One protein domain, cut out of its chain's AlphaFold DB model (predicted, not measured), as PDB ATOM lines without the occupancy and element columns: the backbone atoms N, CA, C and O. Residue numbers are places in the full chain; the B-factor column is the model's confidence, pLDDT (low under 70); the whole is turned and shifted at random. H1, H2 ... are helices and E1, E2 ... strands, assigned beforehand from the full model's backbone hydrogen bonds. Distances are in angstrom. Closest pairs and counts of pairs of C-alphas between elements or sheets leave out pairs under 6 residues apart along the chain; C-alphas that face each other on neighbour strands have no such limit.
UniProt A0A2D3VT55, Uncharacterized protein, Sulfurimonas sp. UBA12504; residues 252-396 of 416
ATOM      1  N   SER A 252     -15.035  38.263  20.984       60.19
ATOM      2  CA  SER A 252     -16.402  38.726  21.225       60.19
ATOM      3  C   SER A 252     -16.470  39.595  22.475       60.19
ATOM      4  O   SER A 252     -15.767  39.370  23.459       60.19
ATOM      5  N   SER A 253     -17.413  40.538  22.493       63.56
ATOM      6  CA  SER A 253     -17.840  41.220  23.725       63.56
ATOM      7  C   SER A 253     -18.365  40.284  24.837       63.56
ATOM      8  O   SER A 253     -18.617  40.747  25.948       63.56
ATOM      9  N   THR A 254     -18.539  38.986  24.551       65.50
ATOM     10  CA  THR A 254     -18.917  37.928  25.507       65.50
ATOM     11  C   THR A 254     -17.732  37.104  26.042       65.50
ATOM     12  O   THR A 254     -17.931  36.288  26.944       65.50
ATOM     13  N   ASP A 255     -16.502  37.312  25.551       61.25
ATOM     14  CA  ASP A 255     -15.308  36.637  26.078       61.25
ATOM     15  C   ASP A 255     -14.886  37.156  27.465       61.25
ATOM     16  O   ASP A 255     -15.123  38.303  27.849       61.25
ATOM     17  N   LEU A 256     -14.195  36.299  28.224       65.50
ATOM     18  CA  LEU A 256     -13.550  36.696  29.479       65.50
ATOM     19  C   LEU A 256     -12.427  37.703  29.196       65.50
ATOM     20  O   LEU A 256     -11.646  37.509  28.265       65.50
ATOM     21  N   LEU A 257     -12.284  38.732  30.035       65.56
ATOM     22  CA  LEU A 257     -11.280  39.789  29.841       65.56
ATOM     23  C   LEU A 257      -9.847  39.250  29.738       65.56
ATOM     24  O   LEU A 257      -9.080  39.743  28.918       65.56
ATOM     25  N   ASP A 258      -9.516  38.187  30.470       57.97
ATOM     26  CA  ASP A 258      -8.221  37.495  30.406       57.97
ATOM     27  C   ASP A 258      -7.940  36.894  29.011       57.97
ATOM     28  O   ASP A 258      -6.791  36.834  28.576       57.97
ATOM     29  N   LYS A 259      -8.982  36.505  28.260       56.88
ATOM     30  CA  LYS A 259      -8.865  36.073  26.855       56.88
ATOM     31  C   LYS A 259      -8.807  37.238  25.869       56.88
ATOM     32  O   LYS A 259      -8.194  37.100  24.816       56.88
ATOM     33  N   ILE A 260      -9.463  38.358  26.181       61.56
ATOM     34  CA  ILE A 260      -9.481  39.553  25.325       61.56
ATOM     35  C   ILE A 260      -8.125  40.264  25.397       61.56
ATOM     36  O   ILE A 260      -7.538  40.581  24.362       61.56
ATOM     37  N   TRP A 261      -7.600  40.471  26.606       71.00
ATOM     38  CA  TRP A 261      -6.547  41.451  26.874       71.00
ATOM     39  C   TRP A 261      -5.154  40.886  27.124       71.00
ATOM     40  O   TRP A 261      -4.206  41.644  26.986       71.00
ATOM     41  N   ASN A 262      -4.974  39.606  27.468       65.75
ATOM     42  CA  ASN A 262      -3.633  39.117  27.813       65.75
ATOM     43  C   ASN A 262      -2.654  39.183  26.628       65.75
ATOM     44  O   ASN A 262      -2.981  38.755  25.514       65.75
ATOM     45  N   ILE A 263      -1.458  39.707  26.912       70.69
ATOM     46  CA  ILE A 263      -0.394  40.056  25.963       70.69
ATOM     47  C   ILE A 263       0.782  39.111  26.179       70.69
ATOM     48  O   ILE A 263       1.213  38.927  27.310       70.69
ATOM     49  N   SER A 264       1.327  38.516  25.117       63.28
ATOM     50  CA  SER A 264       2.557  37.722  25.230       63.28
ATOM     51  C   SER A 264       3.459  37.861  24.014       63.28
ATOM     52  O   SER A 264       2.967  37.932  22.888       63.28
ATOM     53  N   PHE A 265       4.766  37.861  24.258       69.69
ATOM     54  CA  PHE A 265       5.824  37.959  23.251       69.69
ATOM     55  C   PHE A 265       7.016  37.081  23.648       69.69
ATOM     56  O   PHE A 265       7.167  36.696  24.811       69.69
ATOM     57  N   LYS A 266       7.843  36.725  22.664       65.94
ATOM     58  CA  LYS A 266       9.012  35.857  22.837       65.94
ATOM     59  C   LYS A 266      10.264  36.697  23.106       65.94
ATOM     60  O   LYS A 266      10.527  37.655  22.383       65.94
ATOM     61  N   LEU A 267      11.043  36.321  24.115       70.31
ATOM     62  CA  LEU A 267      12.347  36.919  24.397       70.31
ATOM     63  C   LEU A 267      13.426  36.295  23.495       70.31
ATOM     64  O   LEU A 267      13.450  35.081  23.293       70.31
ATOM     65  N   ASN A 268      14.346  37.120  22.992       73.19
ATOM     66  CA  ASN A 268      15.521  36.670  22.231       73.19
ATOM     67  C   ASN A 268      16.506  35.888  23.105       73.19
ATOM     68  O   ASN A 268      17.188  34.976  22.640       73.19
ATOM     69  N   GLU A 269      16.589  36.263  24.378       78.31
ATOM     70  CA  GLU A 269      17.480  35.678  25.367       78.31
ATOM     71  C   GLU A 269      16.801  35.646  26.740       78.31
ATOM     72  O   GLU A 269      16.094  36.578  27.122       78.31
ATOM     73  N   ILE A 270      17.051  34.578  27.499       83.00
ATOM     74  CA  ILE A 270      16.666  34.466  28.910       83.00
ATOM     75  C   ILE A 270      17.937  34.653  29.751       83.00
ATOM     76  O   ILE A 270      18.415  33.729  30.409       83.00
ATOM     77  N   THR A 271      18.546  35.836  29.642       85.94
ATOM     78  CA  THR A 271      19.681  36.259  30.475       85.94
ATOM     79  C   THR A 271      19.198  37.096  31.654       85.94
ATOM     80  O   THR A 271      18.113  37.680  31.604       85.94
ATOM     81  N   ASP A 272      19.992  37.152  32.724       89.19
ATOM     82  CA  ASP A 272      19.646  37.939  33.907       89.19
ATOM     83  C   ASP A 272      19.582  39.439  33.557       89.19
ATOM     84  O   ASP A 272      20.544  40.000  33.023       89.19
ATOM     85  N   LYS A 273      18.451  40.087  33.861       86.94
ATOM     86  CA  LYS A 273      18.206  41.530  33.692       86.94
ATOM     87  C   LYS A 273      17.547  42.083  34.957       86.94
ATOM     88  O   LYS A 273      16.523  41.561  35.398       86.94
ATOM     89  N   SER A 274      18.089  43.165  35.504       86.75
ATOM     90  CA  SER A 274      17.485  43.919  36.609       86.75
ATOM     91  C   SER A 274      16.749  45.158  36.111       86.75
ATOM     92  O   SER A 274      17.115  45.697  35.068       86.75
ATOM     93  N   ASN A 275      15.783  45.648  36.891       81.50
ATOM     94  CA  ASN A 275      15.045  46.891  36.629       81.50
ATOM     95  C   ASN A 275      14.427  46.913  35.215       81.50
ATOM     96  O   ASN A 275      14.665  47.812  34.408       81.50
ATOM     97  N   ILE A 276      13.674  45.855  34.904       81.62
ATOM     98  CA  ILE A 276      12.778  45.806  33.751       81.62
ATOM     99  C   ILE A 276      11.510  46.576  34.130       81.62
ATOM    100  O   ILE A 276      10.859  46.261  35.132       81.62
ATOM    101  N   ASP A 277      11.130  47.515  33.277       78.81
ATOM    102  CA  ASP A 277       9.897  48.287  33.356       78.81
ATOM    103  C   ASP A 277       9.078  48.065  32.082       78.81
ATOM    104  O   ASP A 277       9.629  47.882  30.990       78.81
ATOM    105  N   ILE A 278       7.751  48.052  32.222       77.56
ATOM    106  CA  ILE A 278       6.819  47.813  31.116       77.56
ATOM    107  C   ILE A 278       5.706  48.861  31.142       77.56
ATOM    108  O   ILE A 278       4.856  48.857  32.034       77.56
ATOM    109  N   GLY A 279       5.698  49.731  30.136       71.88
ATOM    110  CA  GLY A 279       4.607  50.649  29.825       71.88
ATOM    111  C   GLY A 279       3.622  50.031  28.830       71.88
ATOM    112  O   GLY A 279       4.012  49.395  27.849       71.88
ATOM    113  N   ILE A 280       2.331  50.237  29.080       75.38
ATOM    114  CA  ILE A 280       1.216  49.791  28.240       75.38
ATOM    115  C   ILE A 280       0.250  50.966  28.098       75.38
ATOM    116  O   ILE A 280      -0.263  51.459  29.104       75.38
ATOM    117  N   LYS A 281      -0.034  51.397  26.868       71.75
ATOM    118  CA  LYS A 281      -0.976  52.485  26.559       71.75
ATOM    119  C   LYS A 281      -2.116  51.933  25.710       71.75
ATOM    120  O   LYS A 281      -1.886  51.367  24.645       71.75
ATOM    121  N   ILE A 282      -3.346  52.061  26.201       75.19
ATOM    122  CA  ILE A 282      -4.562  51.528  25.573       75.19
ATOM    123  C   ILE A 282      -5.439  52.706  25.155       75.19
ATOM    124  O   ILE A 282      -6.037  53.365  26.005       75.19
ATOM    125  N   THR A 283      -5.558  52.945  23.849       70.25
ATOM    126  CA  THR A 283      -6.363  54.041  23.291       70.25
ATOM    127  C   THR A 283      -7.623  53.488  22.633       70.25
ATOM    128  O   THR A 283      -7.557  52.811  21.608       70.25
ATOM    129  N   LYS A 284      -8.801  53.787  23.196       73.94
ATOM    130  CA  LYS A 284     -10.098  53.362  22.641       73.94
ATOM    131  C   LYS A 284     -10.487  54.260  21.464       73.94
ATOM    132  O   LYS A 284     -10.997  55.363  21.666       73.94
ATOM    133  N   LEU A 285     -10.295  53.788  20.232       68.25
ATOM    134  CA  LEU A 285     -10.417  54.597  19.010       68.25
ATOM    135  C   LEU A 285     -11.808  55.230  18.831       68.25
ATOM    136  O   LEU A 285     -11.922  56.327  18.299       68.25
ATOM    137  N   SER A 286     -12.872  54.594  19.339       69.19
ATOM    138  CA  SER A 286     -14.237  55.139  19.262       69.19
ATOM    139  C   SER A 286     -14.517  56.339  20.184       69.19
ATOM    140  O   SER A 286     -15.613  56.892  20.121       69.19
ATOM    141  N   SER A 287     -13.607  56.692  21.098       71.19
ATOM    142  CA  SER A 287     -13.802  57.796  22.057       71.19
ATOM    143  C   SER A 287     -12.530  58.564  22.432       71.19
ATOM    144  O   SER A 287     -12.612  59.517  23.200       71.19
ATOM    145  N   GLY A 288     -11.357  58.149  21.944       66.25
ATOM    146  CA  GLY A 288     -10.053  58.703  22.320       66.25
ATOM    147  C   GLY A 288      -9.617  58.398  23.758       66.25
ATOM    148  O   GLY A 288      -8.518  58.773  24.138       66.25
ATOM    149  N   THR A 289     -10.450  57.732  24.565       68.69
ATOM    150  CA  THR A 289     -10.188  57.433  25.983       68.69
ATOM    151  C   THR A 289      -8.899  56.625  26.145       68.69
ATOM    152  O   THR A 289      -8.740  55.607  25.466       68.69
ATOM    153  N   ILE A 290      -8.026  57.049  27.064       66.31
ATOM    154  CA  ILE A 290      -6.701  56.458  27.282       66.31
ATOM    155  C   ILE A 290      -6.655  55.775  28.654       66.31
ATOM    156  O   ILE A 290      -7.029  56.359  29.676       66.31
ATOM    157  N   GLY A 291      -6.184  54.530  28.673       72.00
ATOM    158  CA  GLY A 291      -5.771  53.824  29.883       72.00
ATOM    159  C   GLY A 291      -4.291  53.468  29.798       72.00
ATOM    160  O   GLY A 291      -3.911  52.699  28.918       72.00
ATOM    161  N   ASN A 292      -3.477  53.994  30.713       74.94
ATOM    162  CA  ASN A 292      -2.057  53.661  30.821       74.94
ATOM    163  C   ASN A 292      -1.830  52.737  32.021       74.94
ATOM    164  O   ASN A 292      -2.393  52.953  33.097       74.94
ATOM    165  N   ILE A 293      -0.986  51.725  31.849       82.00
ATOM    166  CA  ILE A 293      -0.517  50.831  32.911       82.00
ATOM    167  C   ILE A 293       1.007  50.808  32.847       82.00
ATOM    168  O   ILE A 293       1.577  50.591  31.780       82.00
ATOM    169  N   VAL A 294       1.654  51.021  33.987       77.62
ATOM    170  CA  VAL A 294       3.109  50.961  34.141       77.62
ATOM    171  C   VAL A 294       3.420  49.889  35.176       77.62
ATOM    172  O   VAL A 294       2.827  49.875  36.253       77.62
ATOM    173  N   ILE A 295       4.306  48.962  34.828       83.69
ATOM    174  CA  ILE A 295       4.759  47.856  35.673       83.69
ATOM    175  C   ILE A 295       6.240  48.088  35.946       83.69
ATOM    176  O   ILE A 295       7.030  48.100  35.007       83.69
ATOM    177  N   GLU A 296       6.605  48.292  37.209       82.88
ATOM    178  CA  GLU A 296       7.901  48.857  37.594       82.88
ATOM    179  C   GLU A 296       8.801  47.830  38.286       82.88
ATOM    180  O   GLU A 296       8.357  47.073  39.156       82.88
ATOM    181  N   ASN A 297      10.091  47.861  37.949       83.00
ATOM    182  CA  ASN A 297      11.176  47.104  38.570       83.00
ATOM    183  C   ASN A 297      10.855  45.609  38.792       83.00
ATOM    184  O   ASN A 297      10.945  45.097  39.913       83.00
ATOM    185  N   THR A 298      10.495  44.885  37.727       89.25
ATOM    186  CA  THR A 298      10.649  43.418  37.725       89.25
ATOM    187  C   THR A 298      12.086  43.047  37.348       89.25
ATOM    188  O   THR A 298      12.810  43.825  36.729       89.25
ATOM    189  N   ASN A 299      12.533  41.864  37.759       91.00
ATOM    190  CA  ASN A 299      13.872  41.356  37.487       91.00
ATOM    191  C   ASN A 299      13.747  39.953  36.903       91.00
ATOM    192  O   ASN A 299      13.071  39.108  37.488       91.00
ATOM    193  N   LEU A 300      14.413  39.698  35.780       90.38
ATOM    194  CA  LEU A 300      14.602  38.359  35.237       90.38
ATOM    195  C   LEU A 300      15.893  37.799  35.833       90.38
ATOM    196  O   LEU A 300      16.957  38.370  35.618       90.38
ATOM    197  N   VAL A 301      15.802  36.715  36.601       90.25
ATOM    198  CA  VAL A 301      16.946  36.084  37.276       90.25
ATOM    199  C   VAL A 301      16.822  34.567  37.163       90.25
ATOM    200  O   VAL A 301      15.826  33.989  37.596       90.25
ATOM    201  N   ASN A 302      17.826  33.911  36.579       87.38
ATOM    202  CA  ASN A 302      17.884  32.462  36.341       87.38
ATOM    203  C   ASN A 302      16.619  31.891  35.657       87.38
ATOM    204  O   ASN A 302      16.186  30.776  35.946       87.38
ATOM    205  N   GLY A 303      16.004  32.664  34.754       83.44
ATOM    206  CA  GLY A 303      14.777  32.272  34.051       83.44
ATOM    207  C   GLY A 303      13.484  32.373  34.871       83.44
ATOM    208  O   GLY A 303      12.462  31.837  34.451       83.44
ATOM    209  N   ALA A 304      13.498  33.069  36.010       86.19
ATOM    210  CA  ALA A 304      12.302  33.449  36.758       86.19
ATOM    211  C   ALA A 304      12.151  34.978  36.794       86.19
ATOM    212  O   ALA A 304      13.141  35.695  36.929       86.19
ATOM    213  N   LEU A 305      10.916  35.478  36.698       90.38
ATOM    214  CA  LEU A 305      10.610  36.894  36.922       90.38
ATOM    215  C   LEU A 305      10.269  37.139  38.393       90.38
ATOM    216  O   LEU A 305       9.482  36.397  38.983       90.38
ATOM    217  N   SER A 306      10.819  38.204  38.977       93.75
ATOM    218  CA  SER A 306      10.370  38.705  40.276       93.75
ATOM    219  C   SER A 306       9.003  39.376  40.148       93.75
ATOM    220  O   SER A 306       8.685  39.982  39.123       93.75
ATOM    221  N   THR A 307       8.219  39.374  41.225       93.25
ATOM    222  CA  THR A 307       7.077  40.291  41.333       93.25
ATOM    223  C   THR A 307       7.558  41.733  41.081       93.25
ATOM    224  O   THR A 307       8.600  42.101  41.635       93.25
ATOM    225  N   PRO A 308       6.852  42.543  40.267       92.12
ATOM    226  CA  PRO A 308       7.128  43.974  40.118       92.12
ATOM    227  C   PRO A 308       7.095  44.694  41.470       92.12
ATOM    228  O   PRO A 308       6.307  44.319  42.344       92.12
ATOM    229  N   SER A 309       7.904  45.739  41.651       85.75
ATOM    230  CA  SER A 309       7.890  46.536  42.886       85.75
ATOM    231  C   SER A 309       6.557  47.274  43.060       85.75
ATOM    232  O   SER A 309       6.014  47.344  44.171       85.75
ATOM    233  N   LYS A 310       6.016  47.769  41.941       84.31
ATOM    234  CA  LYS A 310       4.824  48.609  41.837       84.31
ATOM    235  C   LYS A 310       4.159  48.395  40.472       84.31
ATOM    236  O   LYS A 310       4.818  48.080  39.484       84.31
ATOM    237  N   ILE A 311       2.838  48.534  40.434       81.88
ATOM    238  CA  ILE A 311       2.057  48.687  39.203       81.88
ATOM    239  C   ILE A 311       1.178  49.915  39.359       81.88
ATOM    240  O   ILE A 311       0.282  49.921  40.206       81.88
ATOM    241  N   SER A 312       1.412  50.933  38.540       80.38
ATOM    242  CA  SER A 312       0.578  52.130  38.467       80.38
ATOM    243  C   SER A 312      -0.400  52.040  37.302       80.38
ATOM    244  O   SER A 312      -0.057  51.587  36.213       80.38
ATOM    245  N   ILE A 313      -1.637  52.478  37.532       79.69
ATOM    246  CA  ILE A 313      -2.691  52.524  36.513       79.69
ATOM    247  C   ILE A 313      -3.252  53.938  36.473       79.69
ATOM    248  O   ILE A 313      -3.520  54.522  37.524       79.69
ATOM    249  N   TYR A 314      -3.452  54.458  35.267       75.00
ATOM    250  CA  TYR A 314      -3.954  55.798  34.996       75.00
ATOM    251  C   TYR A 314      -5.099  55.699  33.983       75.00
ATOM    252  O   TYR A 314      -4.933  55.132  32.905       75.00
ATOM    253  N   GLY A 315      -6.264  56.245  34.319       66.88
ATOM    254  CA  GLY A 315      -7.416  56.349  33.430       66.88
ATOM    255  C   GLY A 315      -7.775  57.808  33.183       66.88
ATOM    256  O   GLY A 315      -8.093  58.530  34.132       66.88
ATOM    257  N   ALA A 316      -7.760  58.224  31.918       57.75
ATOM    258  CA  ALA A 316      -8.169  59.557  31.494       57.75
ATOM    259  C   ALA A 316      -9.130  59.481  30.300       57.75
ATOM    260  O   ALA A 316      -8.916  58.757  29.324       57.75
ATOM    261  N   ASN A 317     -10.193  60.278  30.353       53.53
ATOM    262  CA  ASN A 317     -10.907  60.669  29.143       53.53
ATOM    263  C   ASN A 317     -10.254  61.961  28.632       53.53
ATOM    264  O   ASN A 317      -9.848  62.780  29.450       53.53
ATOM    265  N   THR A 318     -10.193  62.189  27.319       47.66
ATOM    266  CA  THR A 318      -9.456  63.303  26.663       47.66
ATOM    267  C   THR A 318      -9.951  64.726  26.987       47.66
ATOM    268  O   THR A 318      -9.569  65.695  26.340       47.66
ATOM    269  N   SER A 319     -10.841  64.855  27.966       43.31
ATOM    270  CA  SER A 319     -11.510  66.079  28.411       43.31
ATOM    271  C   SER A 319     -11.865  66.042  29.911       43.31
ATOM    272  O   SER A 319     -12.743  66.775  30.361       43.31
ATOM    273  N   ALA A 320     -11.209  65.178  30.696       42.75
ATOM    274  CA  ALA A 320     -11.406  65.039  32.140       42.75
ATOM    275  C   ALA A 320     -10.067  64.831  32.865       42.75
ATOM    276  O   ALA A 320      -9.112  64.339  32.268       42.75
ATOM    277  N   SER A 321     -10.009  65.175  34.154       50.31
ATOM    278  CA  SER A 321      -8.831  64.936  34.993       50.31
ATOM    279  C   SER A 321      -8.470  63.449  35.057       50.31
ATOM    280  O   SER A 321      -9.343  62.576  35.098       50.31
ATOM    281  N   SER A 322      -7.169  63.165  35.069       58.69
ATOM    282  CA  SER A 322      -6.647  61.809  35.192       58.69
ATOM    283  C   SER A 322      -6.978  61.223  36.567       58.69
ATOM    284  O   SER A 322      -6.933  61.890  37.601       58.69
ATOM    285  N   SER A 323      -7.342  59.945  36.573       62.91
ATOM    286  CA  SER A 323      -7.584  59.162  37.785       62.91
ATOM    287  C   SER A 323      -6.525  58.072  37.873       62.91
ATOM    288  O   SER A 323      -6.306  57.353  36.899       62.91
ATOM    289  N   SER A 324      -5.831  57.969  39.006       73.94
ATOM    290  CA  SER A 324      -4.690  57.066  39.164       73.94
ATOM    291  C   SER A 324      -4.806  56.180  40.401       73.94
ATOM    292  O   SER A 324      -5.511  56.481  41.366       73.94
ATOM    293  N   THR A 325      -4.117  55.044  40.364       77.50
ATOM    294  CA  THR A 325      -3.931  54.163  41.519       77.50
ATOM    295  C   THR A 325      -2.604  53.424  41.399       77.50
ATOM    296  O   THR A 325      -1.969  53.441  40.342       77.50
ATOM    297  N   SER A 326      -2.137  52.799  42.477       82.06
ATOM    298  CA  SER A 326      -0.903  52.011  42.455       82.06
ATOM    299  C   SER A 326      -0.968  50.819  43.400       82.06
ATOM    300  O   SER A 326      -1.467  50.923  44.518       82.06
ATOM    301  N   TYR A 327      -0.430  49.692  42.942       85.56
ATOM    302  CA  TYR A 327      -0.417  48.416  43.645       85.56
ATOM    303  C   TYR A 327       1.027  47.981  43.894       85.56
ATOM    304  O   TYR A 327       1.789  47.792  42.950       85.56
ATOM    305  N   SER A 328       1.411  47.824  45.159       90.19
ATOM    306  CA  SER A 328       2.734  47.329  45.562       90.19
ATOM    307  C   SER A 328       2.913  45.834  45.271       90.19
ATOM    308  O   SER A 328       1.934  45.098  45.150       90.19
ATOM    309  N   SER A 329       4.162  45.360  45.266       88.31
ATOM    310  CA  SER A 329       4.552  43.937  45.155       88.31
ATOM    311  C   SER A 329       3.810  42.974  46.103       88.31
ATOM    312  O   SER A 329       3.625  41.792  45.809       88.31
ATOM    313  N   SER A 330       3.346  43.471  47.248       88.94
ATOM    314  CA  SER A 330       2.523  42.739  48.218       88.94
ATOM    315  C   SER A 330       1.067  42.506  47.781       88.94
ATOM    316  O   SER A 330       0.384  41.683  48.390       88.94
ATOM    317  N   HIS A 331       0.580  43.196  46.747       94.44
ATOM    318  CA  HIS A 331      -0.789  43.077  46.251       94.44
ATOM    319  C   HIS A 331      -0.915  41.973  45.197       94.44
ATOM    320  O   HIS A 331      -0.051  41.788  44.338       94.44
ATOM    321  N   THR A 332      -2.069  41.308  45.188       90.75
ATOM    322  CA  THR A 332      -2.439  40.274  44.205       90.75
ATOM    323  C   THR A 332      -2.292  40.707  42.743       90.75
ATOM    324  O   THR A 332      -1.990  39.866  41.901       90.75
ATOM    325  N   ILE A 333      -2.467  41.997  42.429       90.94
ATOM    326  CA  ILE A 333      -2.341  42.532  41.068       90.94
ATOM    327  C   ILE A 333      -0.881  42.471  40.617       90.94
ATOM    328  O   ILE A 333      -0.611  41.867  39.587       90.94
ATOM    329  N   ALA A 334       0.066  42.972  41.419       89.06
ATOM    330  CA  ALA A 334       1.492  42.842  41.123       89.06
ATOM    331  C   ALA A 334       1.924  41.368  41.022       89.06
ATOM    332  O   ALA A 334       2.603  40.985  40.074       89.06
ATOM    333  N   GLN A 335       1.460  40.521  41.947       86.31
ATOM    334  CA  GLN A 335       1.815  39.093  42.015       86.31
ATOM    335  C   GLN A 335       1.337  38.249  40.828       86.31
ATOM    336  O   GLN A 335       1.901  37.185  40.592       86.31
ATOM    337  N   ASN A 336       0.307  38.688  40.099       83.69
ATOM    338  CA  ASN A 336      -0.278  37.934  38.984       83.69
ATOM    339  C   ASN A 336      -0.193  38.677  37.640       83.69
ATOM    340  O   ASN A 336      -0.675  38.151  36.640       83.69
ATOM    341  N   ALA A 337       0.388  39.881  37.599       86.50
ATOM    342  CA  ALA A 337       0.475  40.716  36.399       86.50
ATOM    343  C   ALA A 337       1.439  40.182  35.334       86.50
ATOM    344  O   ALA A 337       1.186  40.386  34.149       86.50
ATOM    345  N   LEU A 338       2.523  39.517  35.738       85.75
ATOM    346  CA  LEU A 338       3.538  38.965  34.841       85.75
ATOM    347  C   LEU A 338       3.749  37.474  35.107       85.75
ATOM    348  O   LEU A 338       3.703  37.025  36.250       85.75
ATOM    349  N   ALA A 339       4.057  36.726  34.051       77.94
ATOM    350  CA  ALA A 339       4.589  35.372  34.133       77.94
ATOM    351  C   ALA A 339       5.599  35.128  33.004       77.94
ATOM    352  O   ALA A 339       5.463  35.686  31.915       77.94
ATOM    353  N   LEU A 340       6.579  34.254  33.240       76.31
ATOM    354  CA  LEU A 340       7.437  33.709  32.187       76.31
ATOM    355  C   LEU A 340       7.053  32.244  31.943       76.31
ATOM    356  O   LEU A 340       7.002  31.450  32.881       76.31
ATOM    357  N   ILE A 341       6.758  31.889  30.693       72.06
ATOM    358  CA  ILE A 341       6.359  30.538  30.286       72.06
ATOM    359  C   ILE A 341       7.317  30.083  29.183       72.06
ATOM    360  O   ILE A 341       7.101  30.345  28.000       72.06
ATOM    361  N   GLY A 342       8.409  29.430  29.586       75.44
ATOM    362  CA  GLY A 342       9.527  29.135  28.690       75.44
ATOM    363  C   GLY A 342      10.246  30.422  28.283       75.44
ATOM    364  O   GLY A 342      10.719  31.158  29.140       75.44
ATOM    365  N   ASP A 343      10.295  30.699  26.984       70.56
ATOM    366  CA  ASP A 343      10.855  31.918  26.389       70.56
ATOM    367  C   ASP A 343       9.834  33.061  26.232       70.56
ATOM    368  O   ASP A 343      10.166  34.113  25.684       70.56
ATOM    369  N   LYS A 344       8.591  32.883  26.703       64.62
ATOM    370  CA  LYS A 344       7.511  33.864  26.527       64.62
ATOM    371  C   LYS A 344       7.216  34.636  27.799       64.62
ATOM    372  O   LYS A 344       6.805  34.050  28.802       64.62
ATOM    373  N   LEU A 345       7.343  35.958  27.720       76.75
ATOM    374  CA  LEU A 345       6.817  36.876  28.723       76.75
ATOM    375  C   LEU A 345       5.324  37.082  28.458       76.75
ATOM    376  O   LEU A 345       4.925  37.505  27.374       76.75
ATOM    377  N   LEU A 346       4.507  36.737  29.450       73.81
ATOM    378  CA  LEU A 346       3.066  36.941  29.496       73.81
ATOM    379  C   LEU A 346       2.752  38.106  30.441       73.81
ATOM    380  O   LEU A 346       3.007  38.021  31.640       73.81
ATOM    381  N   ILE A 347       2.137  39.155  29.905       82.12
ATOM    382  CA  ILE A 347       1.481  40.215  30.668       82.12
ATOM    383  C   ILE A 347      -0.004  39.851  30.788       82.12
ATOM    384  O   ILE A 347      -0.753  39.807  29.806       82.12
ATOM    385  N   ASN A 348      -0.442  39.608  32.017       78.56
ATOM    386  CA  ASN A 348      -1.793  39.204  32.391       78.56
ATOM    387  C   ASN A 348      -2.737  40.420  32.482       78.56
ATOM    388  O   ASN A 348      -3.378  40.682  33.502       78.56
ATOM    389  N   LEU A 349      -2.764  41.222  31.417       81.56
ATOM    390  CA  LEU A 349      -3.447  42.514  31.354       81.56
ATOM    391  C   LEU A 349      -4.958  42.416  31.643       81.56
ATOM    392  O   LEU A 349      -5.513  43.318  32.266       81.56
ATOM    393  N   GLY A 350      -5.621  41.317  31.271       76.31
ATOM    394  CA  GLY A 350      -7.026  41.082  31.616       76.31
ATOM    395  C   GLY A 350      -7.250  40.948  33.122       76.31
ATOM    396  O   GLY A 350      -8.163  41.582  33.654       76.31
ATOM    397  N   TYR A 351      -6.353  40.252  33.832       82.50
ATOM    398  CA  TYR A 351      -6.396  40.161  35.293       82.50
ATOM    399  C   TYR A 351      -6.178  41.531  35.943       82.50
ATOM    400  O   TYR A 351      -6.905  41.882  36.874       82.50
ATOM    401  N   ILE A 352      -5.231  42.331  35.434       87.50
ATOM    402  CA  ILE A 352      -5.011  43.710  35.902       87.50
ATOM    403  C   ILE A 352      -6.303  44.524  35.730       87.50
ATOM    404  O   ILE A 352      -6.823  45.049  36.713       87.50
ATOM    405  N   ILE A 353      -6.870  44.555  34.516       84.62
ATOM    406  CA  ILE A 353      -8.112  45.274  34.175       84.62
ATOM    407  C   ILE A 353      -9.303  44.814  35.028       84.62
ATOM    408  O   ILE A 353     -10.134  45.640  35.409       84.62
ATOM    409  N   ASN A 354      -9.414  43.521  35.333       84.44
ATOM    410  CA  ASN A 354     -10.561  42.972  36.053       84.44
ATOM    411  C   ASN A 354     -10.486  43.155  37.581       84.44
ATOM    412  O   ASN A 354     -11.525  43.145  38.237       84.44
ATOM    413  N   ASN A 355      -9.287  43.331  38.150       85.62
ATOM    414  CA  ASN A 355      -9.087  43.493  39.598       85.62
ATOM    415  C   ASN A 355      -8.845  44.952  40.035       85.62
ATOM    416  O   ASN A 355      -8.966  45.247  41.225       85.62
ATOM    417  N   GLN A 356      -8.506  45.864  39.115       86.81
ATOM    418  CA  GLN A 356      -8.339  47.285  39.442       86.81
ATOM    419  C   GLN A 356      -9.669  48.017  39.698       86.81
ATOM    420  O   GLN A 356     -10.737  47.590  39.260       86.81
ATOM    421  N   THR A 357      -9.596  49.143  40.409       81.31
ATOM    422  CA  THR A 357     -10.765  49.858  40.957       81.31
ATOM    423  C   THR A 357     -11.081  51.205  40.297       81.31
ATOM    424  O   THR A 357     -12.069  51.834  40.672       81.31
ATOM    425  N   ILE A 358     -10.284  51.660  39.323       74.38
ATOM    426  CA  ILE A 358     -10.443  52.970  38.666       74.38
ATOM    427  C   ILE A 358     -11.576  52.935  37.632       74.38
ATOM    428  O   ILE A 358     -12.460  53.793  37.618       74.38
ATOM    429  N   VAL A 359     -11.550  51.943  36.739       74.19
ATOM    430  CA  VAL A 359     -12.435  51.863  35.570       74.19
ATOM    431  C   VAL A 359     -13.250  50.575  35.632       74.19
ATOM    432  O   VAL A 359     -12.698  49.502  35.842       74.19
ATOM    433  N   SER A 360     -14.566  50.635  35.406       78.56
ATOM    434  CA  SER A 360     -15.375  49.408  35.344       78.56
ATOM    435  C   SER A 360     -14.883  48.494  34.218       78.56
ATOM    436  O   SER A 360     -14.886  48.891  33.052       78.56
ATOM    437  N   SER A 361     -14.530  47.254  34.559       76.38
ATOM    438  CA  SER A 361     -13.990  46.253  33.632       76.38
ATOM    439  C   SER A 361     -14.902  45.998  32.411       76.38
ATOM    440  O   SER A 361     -14.425  45.784  31.296       76.38
ATOM    441  N   SER A 362     -16.219  46.189  32.569       74.88
ATOM    442  CA  SER A 362     -17.222  46.192  31.485       74.88
ATOM    443  C   SER A 362     -16.917  47.146  30.313       74.88
ATOM    444  O   SER A 362     -17.279  46.864  29.167       74.88
ATOM    445  N   LYS A 363     -16.210  48.261  30.555       76.81
ATOM    446  CA  LYS A 363     -15.819  49.237  29.518       76.81
ATOM    447  C   LYS A 363     -14.832  48.656  28.502       76.81
ATOM    448  O   LYS A 363     -14.849  49.087  27.346       76.81
ATOM    449  N   PHE A 364     -14.041  47.671  28.932       72.62
ATOM    450  CA  PHE A 364     -13.031  46.965  28.146       72.62
ATOM    451  C   PHE A 364     -13.582  45.720  27.432       72.62
ATOM    452  O   PHE A 364     -13.010  45.300  26.436       72.62
ATOM    453  N   ALA A 365     -14.715  45.165  27.881       69.81
ATOM    454  CA  ALA A 365     -15.480  44.152  27.137       69.81
ATOM    455  C   ALA A 365     -16.446  44.772  26.101       69.81
ATOM    456  O   ALA A 365     -16.998  44.085  25.245       69.81
ATOM    457  N   THR A 366     -16.670  46.090  26.158       69.38
ATOM    458  CA  THR A 366     -17.556  46.788  25.217       69.38
ATOM    459  C   THR A 366     -16.920  46.867  23.829       69.38
ATOM    460  O   THR A 366     -15.878  47.512  23.671       69.38
ATOM    461  N   ALA A 367     -17.612  46.292  22.839       63.91
ATOM    462  CA  ALA A 367     -17.250  46.305  21.423       63.91
ATOM    463  C   ALA A 367     -16.781  47.684  20.929       63.91
ATOM    464  O   ALA A 367     -17.476  48.690  21.099       63.91
ATOM    465  N   SER A 368     -15.571  47.719  20.378       67.12
ATOM    466  CA  SER A 368     -14.840  48.906  19.927       67.12
ATOM    467  C   SER A 368     -13.511  48.457  19.304       67.12
ATOM    468  O   SER A 368     -13.075  47.327  19.535       67.12
ATOM    469  N   ALA A 369     -12.860  49.349  18.560       64.19
ATOM    470  CA  ALA A 369     -11.466  49.190  18.163       64.19
ATOM    471  C   ALA A 369     -10.553  49.918  19.166       64.19
ATOM    472  O   ALA A 369     -10.881  51.017  19.626       64.19
ATOM    473  N   TYR A 370      -9.416  49.314  19.498       64.88
ATOM    474  CA  TYR A 370      -8.407  49.878  20.394       64.88
ATOM    475  C   TYR A 370      -7.031  49.779  19.745       64.88
ATOM    476  O   TYR A 370      -6.680  48.709  19.257       64.88
ATOM    477  N   ASN A 371      -6.244  50.849  19.826       66.75
ATOM    478  CA  ASN A 371      -4.798  50.762  19.648       66.75
ATOM    479  C   ASN A 371      -4.170  50.379  21.000       66.75
ATOM    480  O   ASN A 371      -4.551  50.949  22.031       66.75
ATOM    481  N   VAL A 372      -3.234  49.429  21.002       65.06
ATOM    482  CA  VAL A 372      -2.418  49.084  22.174       65.06
ATOM    483  C   VAL A 372      -0.941  49.252  21.839       65.06
ATOM    484  O   VAL A 372      -0.394  48.531  21.008       65.06
ATOM    485  N   GLU A 373      -0.297  50.183  22.535       66.25
ATOM    486  CA  GLU A 373       1.126  50.480  22.400       66.25
ATOM    487  C   GLU A 373       1.888  49.882  23.594       66.25
ATOM    488  O   GLU A 373       1.423  49.944  24.739       66.25
ATOM    489  N   LEU A 374       3.040  49.266  23.315       64.25
ATOM    490  CA  LEU A 374       3.855  48.529  24.283       64.25
ATOM    491  C   LEU A 374       5.288  49.046  24.303       64.25
ATOM    492  O   LEU A 374       5.916  49.220  23.257       64.25
ATOM    493  N   PHE A 375       5.807  49.218  25.515       64.81
ATOM    494  CA  PHE A 375       7.109  49.814  25.770       64.81
ATOM    495  C   PHE A 375       7.801  49.044  26.892       64.81
ATOM    496  O   PHE A 375       7.227  48.866  27.962       64.81
ATOM    497  N   ILE A 376       9.002  48.523  26.642       65.69
ATOM    498  CA  ILE A 376       9.667  47.559  27.529       65.69
ATOM    499  C   ILE A 376      11.148  47.926  27.634       65.69
ATOM    500  O   ILE A 376      11.807  48.127  26.614       65.69
ATOM    501  N   THR A 377      11.682  47.996  28.853       64.25
ATOM    502  CA  THR A 377      13.110  48.253  29.099       64.25
ATOM    503  C   THR A 377      13.893  46.946  29.277       64.25
ATOM    504  O   THR A 377      13.329  45.900  29.592       64.25
ATOM    505  N   GLN A 378      15.212  46.993  29.048       66.31
ATOM    506  CA  GLN A 378      16.208  45.924  29.285       66.31
ATOM    507  C   GLN A 378      16.024  44.564  28.569       66.31
ATOM    508  O   GLN A 378      16.968  43.772  28.534       66.31
ATOM    509  N   LEU A 379      14.864  44.274  27.976       66.50
ATOM    510  CA  LEU A 379      14.577  43.024  27.269       66.50
ATOM    511  C   LEU A 379      14.760  43.159  25.752       66.50
ATOM    512  O   LEU A 379      14.440  44.178  25.148       66.50
ATOM    513  N   SER A 380      15.239  42.079  25.135       66.56
ATOM    514  CA  SER A 380      15.371  41.930  23.684       66.56
ATOM    515  C   SER A 380      14.319  40.932  23.194       66.56
ATOM    516  O   SER A 380      14.179  39.854  23.777       66.56
ATOM    517  N   ILE A 381      13.549  41.299  22.168       61.09
ATOM    518  CA  ILE A 381      12.305  40.622  21.758       61.09
ATOM    519  C   ILE A 381      12.405  40.179  20.292       61.09
ATOM    520  O   ILE A 381      13.005  40.875  19.468       61.09
ATOM    521  N   ASP A 382      11.864  39.001  19.991       51.00
ATOM    522  CA  ASP A 382      12.014  38.340  18.690       51.00
ATOM    523  C   ASP A 382      10.958  38.812  17.674       51.00
ATOM    524  O   ASP A 382       9.825  39.119  18.048       51.00
ATOM    525  N   GLY A 383      11.315  38.849  16.386       42.22
ATOM    526  CA  GLY A 383      10.383  39.193  15.300       42.22
ATOM    527  C   GLY A 383       9.905  40.658  15.260       42.22
ATOM    528  O   GLY A 383       8.703  40.912  15.191       42.22
ATOM    529  N   ILE A 384      10.820  41.637  15.285       40.09
ATOM    530  CA  ILE A 384      10.484  43.070  15.138       40.09
ATOM    531  C   ILE A 384      10.712  43.545  13.695       40.09
ATOM    532  O   ILE A 384      11.815  43.426  13.159       40.09
ATOM    533  N   ALA A 385       9.689  44.163  13.100       29.28
ATOM    534  CA  ALA A 385       9.788  44.957  11.876       29.28
ATOM    535  C   ALA A 385       9.080  46.307  12.092       29.28
ATOM    536  O   ALA A 385       7.943  46.348  12.555       29.28
ATOM    537  N   PHE A 386       9.761  47.414  11.788       30.39
ATOM    538  CA  PHE A 386       9.338  48.760  12.195       30.39
ATOM    539  C   PHE A 386       8.308  49.400  11.244       30.39
ATOM    540  O   PHE A 386       8.685  50.225  10.413       30.39
ATOM    541  N   THR A 387       7.020  49.072  11.399       24.62
ATOM    542  CA  THR A 387       5.888  49.872  10.872       24.62
ATOM    543  C   THR A 387       4.599  49.650  11.676       24.62
ATOM    544  O   THR A 387       4.118  48.522  11.737       24.62
ATOM    545  N   ASP A 388       4.008  50.751  12.151       29.19
ATOM    546  CA  ASP A 388       2.595  50.948  12.530       29.19
ATOM    547  C   ASP A 388       1.976  50.124  13.690       29.19
ATOM    548  O   ASP A 388       2.575  49.226  14.279       29.19
ATOM    549  N   SER A 389       0.774  50.550  14.096       33.00
ATOM    550  CA  SER A 389       0.088  50.243  15.363       33.00
ATOM    551  C   SER A 389      -0.702  48.924  15.402       33.00
ATOM    552  O   SER A 389      -1.127  48.406  14.371       33.00
ATOM    553  N   ILE A 390      -0.986  48.419  16.612       40.94
ATOM    554  CA  ILE A 390      -1.748  47.175  16.832       40.94
ATOM    555  C   ILE A 390      -3.239  47.481  17.067       40.94
ATOM    556  O   ILE A 390      -3.628  47.894  18.160       40.94
ATOM    557  N   ASP A 391      -4.077  47.210  16.061       35.97
ATOM    558  CA  ASP A 391      -5.543  47.309  16.147       35.97
ATOM    559  C   ASP A 391      -6.183  46.049  16.766       35.97
ATOM    560  O   ASP A 391      -6.240  44.985  16.145       35.97
ATOM    561  N   ILE A 392      -6.771  46.183  17.960       41.31
ATOM    562  CA  ILE A 392      -7.642  45.165  18.570       41.31
ATOM    563  C   ILE A 392      -9.106  45.526  18.303       41.31
ATOM    564  O   ILE A 392      -9.624  46.496  18.860       41.31
ATOM    565  N   GLN A 393      -9.805  44.723  17.496       44.97
ATOM    566  CA  GLN A 393     -11.239  44.891  17.223       44.97
ATOM    567  C   GLN A 393     -12.085  43.924  18.066       44.97
ATOM    568  O   GLN A 393     -12.180  42.731  17.769       44.97
ATOM    569  N   ILE A 394     -12.745  44.450  19.104       45.22
ATOM    570  CA  ILE A 394     -13.770  43.711  19.852       45.22
ATOM    571  C   ILE A 394     -15.099  43.881  19.123       45.22
ATOM    572  O   ILE A 394     -15.628  44.993  19.037       45.22
ATOM    573  N   ASN A 395     -15.665  42.779  18.638       45.12
ATOM    574  CA  ASN A 395     -16.922  42.810  17.899       45.12
ATOM    575  C   ASN A 395     -18.136  42.642  18.821       45.12
ATOM    576  O   ASN A 395     -18.129  41.866  19.780       45.12
ATOM    577  N   LYS A 396     -19.214  43.364  18.494       37.19
ATOM    578  CA  LYS A 396     -20.555  43.068  19.004       37.19
ATOM    579  C   LYS A 396     -21.186  42.070  18.047       37.19
ATOM    580  O   LYS A 396     -21.212  42.334  16.848       37.19
TER     581      LYS A 396
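Overview. This is residues 252 to 396 of the 416 residues of an uncharacterized protein of Sulfurimonas sp. UBA12504 (UniProt A0A2D3VT55). Picture a twisted wall of six antiparallel strands, E5 E4 E3 E2 E8 E9, with one face bare and the other covered by four short helices and a small three-stranded sheet, E1 E7 E6. A loop, residues 377 to 390, swings out beyond E8 before the last strand, E9, returns to the wall's edge. The printed part has 145 residues, with named elements in the order H1 E1 E2 E3 E4 E5 H2 E6 E7 H3 H4 E8 E9, four helices and nine strands, of mixed class. It is compact, with a radius of gyration of the C-alphas of 15.2 A, and spans 42 by 35 by 27 A.

Along the chain. Find C-alpha 257 at (-11.280, 39.789, 29.841), where H1, residues 257 to 261, begins; E1, 263 to 266, follows. At C-alpha 273, (18.206, 41.530, 33.692), E2 starts and runs 32.6 A to 284. E3, 289 to 301, is 36.3 A long and bends by 50 degrees at residue 297. Next come E4, 310 to 316, 19.9 A, and E5, 323 to 328, 17.5 A. Then read H2, 332 to 337; E6, 338 to 341; E7, 344 to 347; H3, 349 to 355; and H4, 362 to 365. E8, 368 to 376, is 25.7 A long, and E9, 391 to 395, ends at C-alpha 395, (-16.922, 42.810, 17.899).

Arrangement. Begin with the six-stranded sheet, whose edge strands are E5 and E9. E2 E3 E4 E5 form a meander, each strand the antiparallel neighbour of the one before. Look for N 280 and O 293, 2.8 A, between E2 and E3; N 314 and O 292, 2.8 A, between E4 and E3; and N 311 and O 327, 2.8 A, between E5 and E4. On the other side of E2 you find E8, with N 279 and O 375 at 2.8 A; E8 and E9 are a hairpin, with N 392 and O 370 at 2.8 A. H2 is on this sheet at a height of 8.1 A; the closest C-alphas of H2 and E4 are those of Ala 334 and Ile 311, 6.2 A apart. H2 and H3 touch at a shallow tilt of 16 degrees, opposite ways; their closest C-alphas, of Ile 333 and Ile 352, are 5.9 A apart. H3 touches H1, with the C-alphas of Gly 350 and Asp 258 closest at 4.0 A. H4 only just touches H1, with 3 pairs of C-alphas within 8 A, the closest those of Ala 365 and Leu 257 at 6.6 A. In the small sheet, inner strand E7 has N 347 and O 263 of E1 at 2.8 A, and N 346 and O 339 of E6 at 2.8 A; E7 is apart from E2 and E3. In H1, H2 and H3 every O i to N i+4 pair is within hydrogen-bond range; H4 is too short for such a pair.

Size, cuts and confidence. The two C-alphas farthest apart, of Asn 302 and Ser 319, are 45.4 A from each other. The printed part has no cut, and its one long link is E8 to E9, with 14 residues. The mean pLDDT of the printed part is 71.1; look for values under 70 at residues 315 to 323 and 365 to 396, among others.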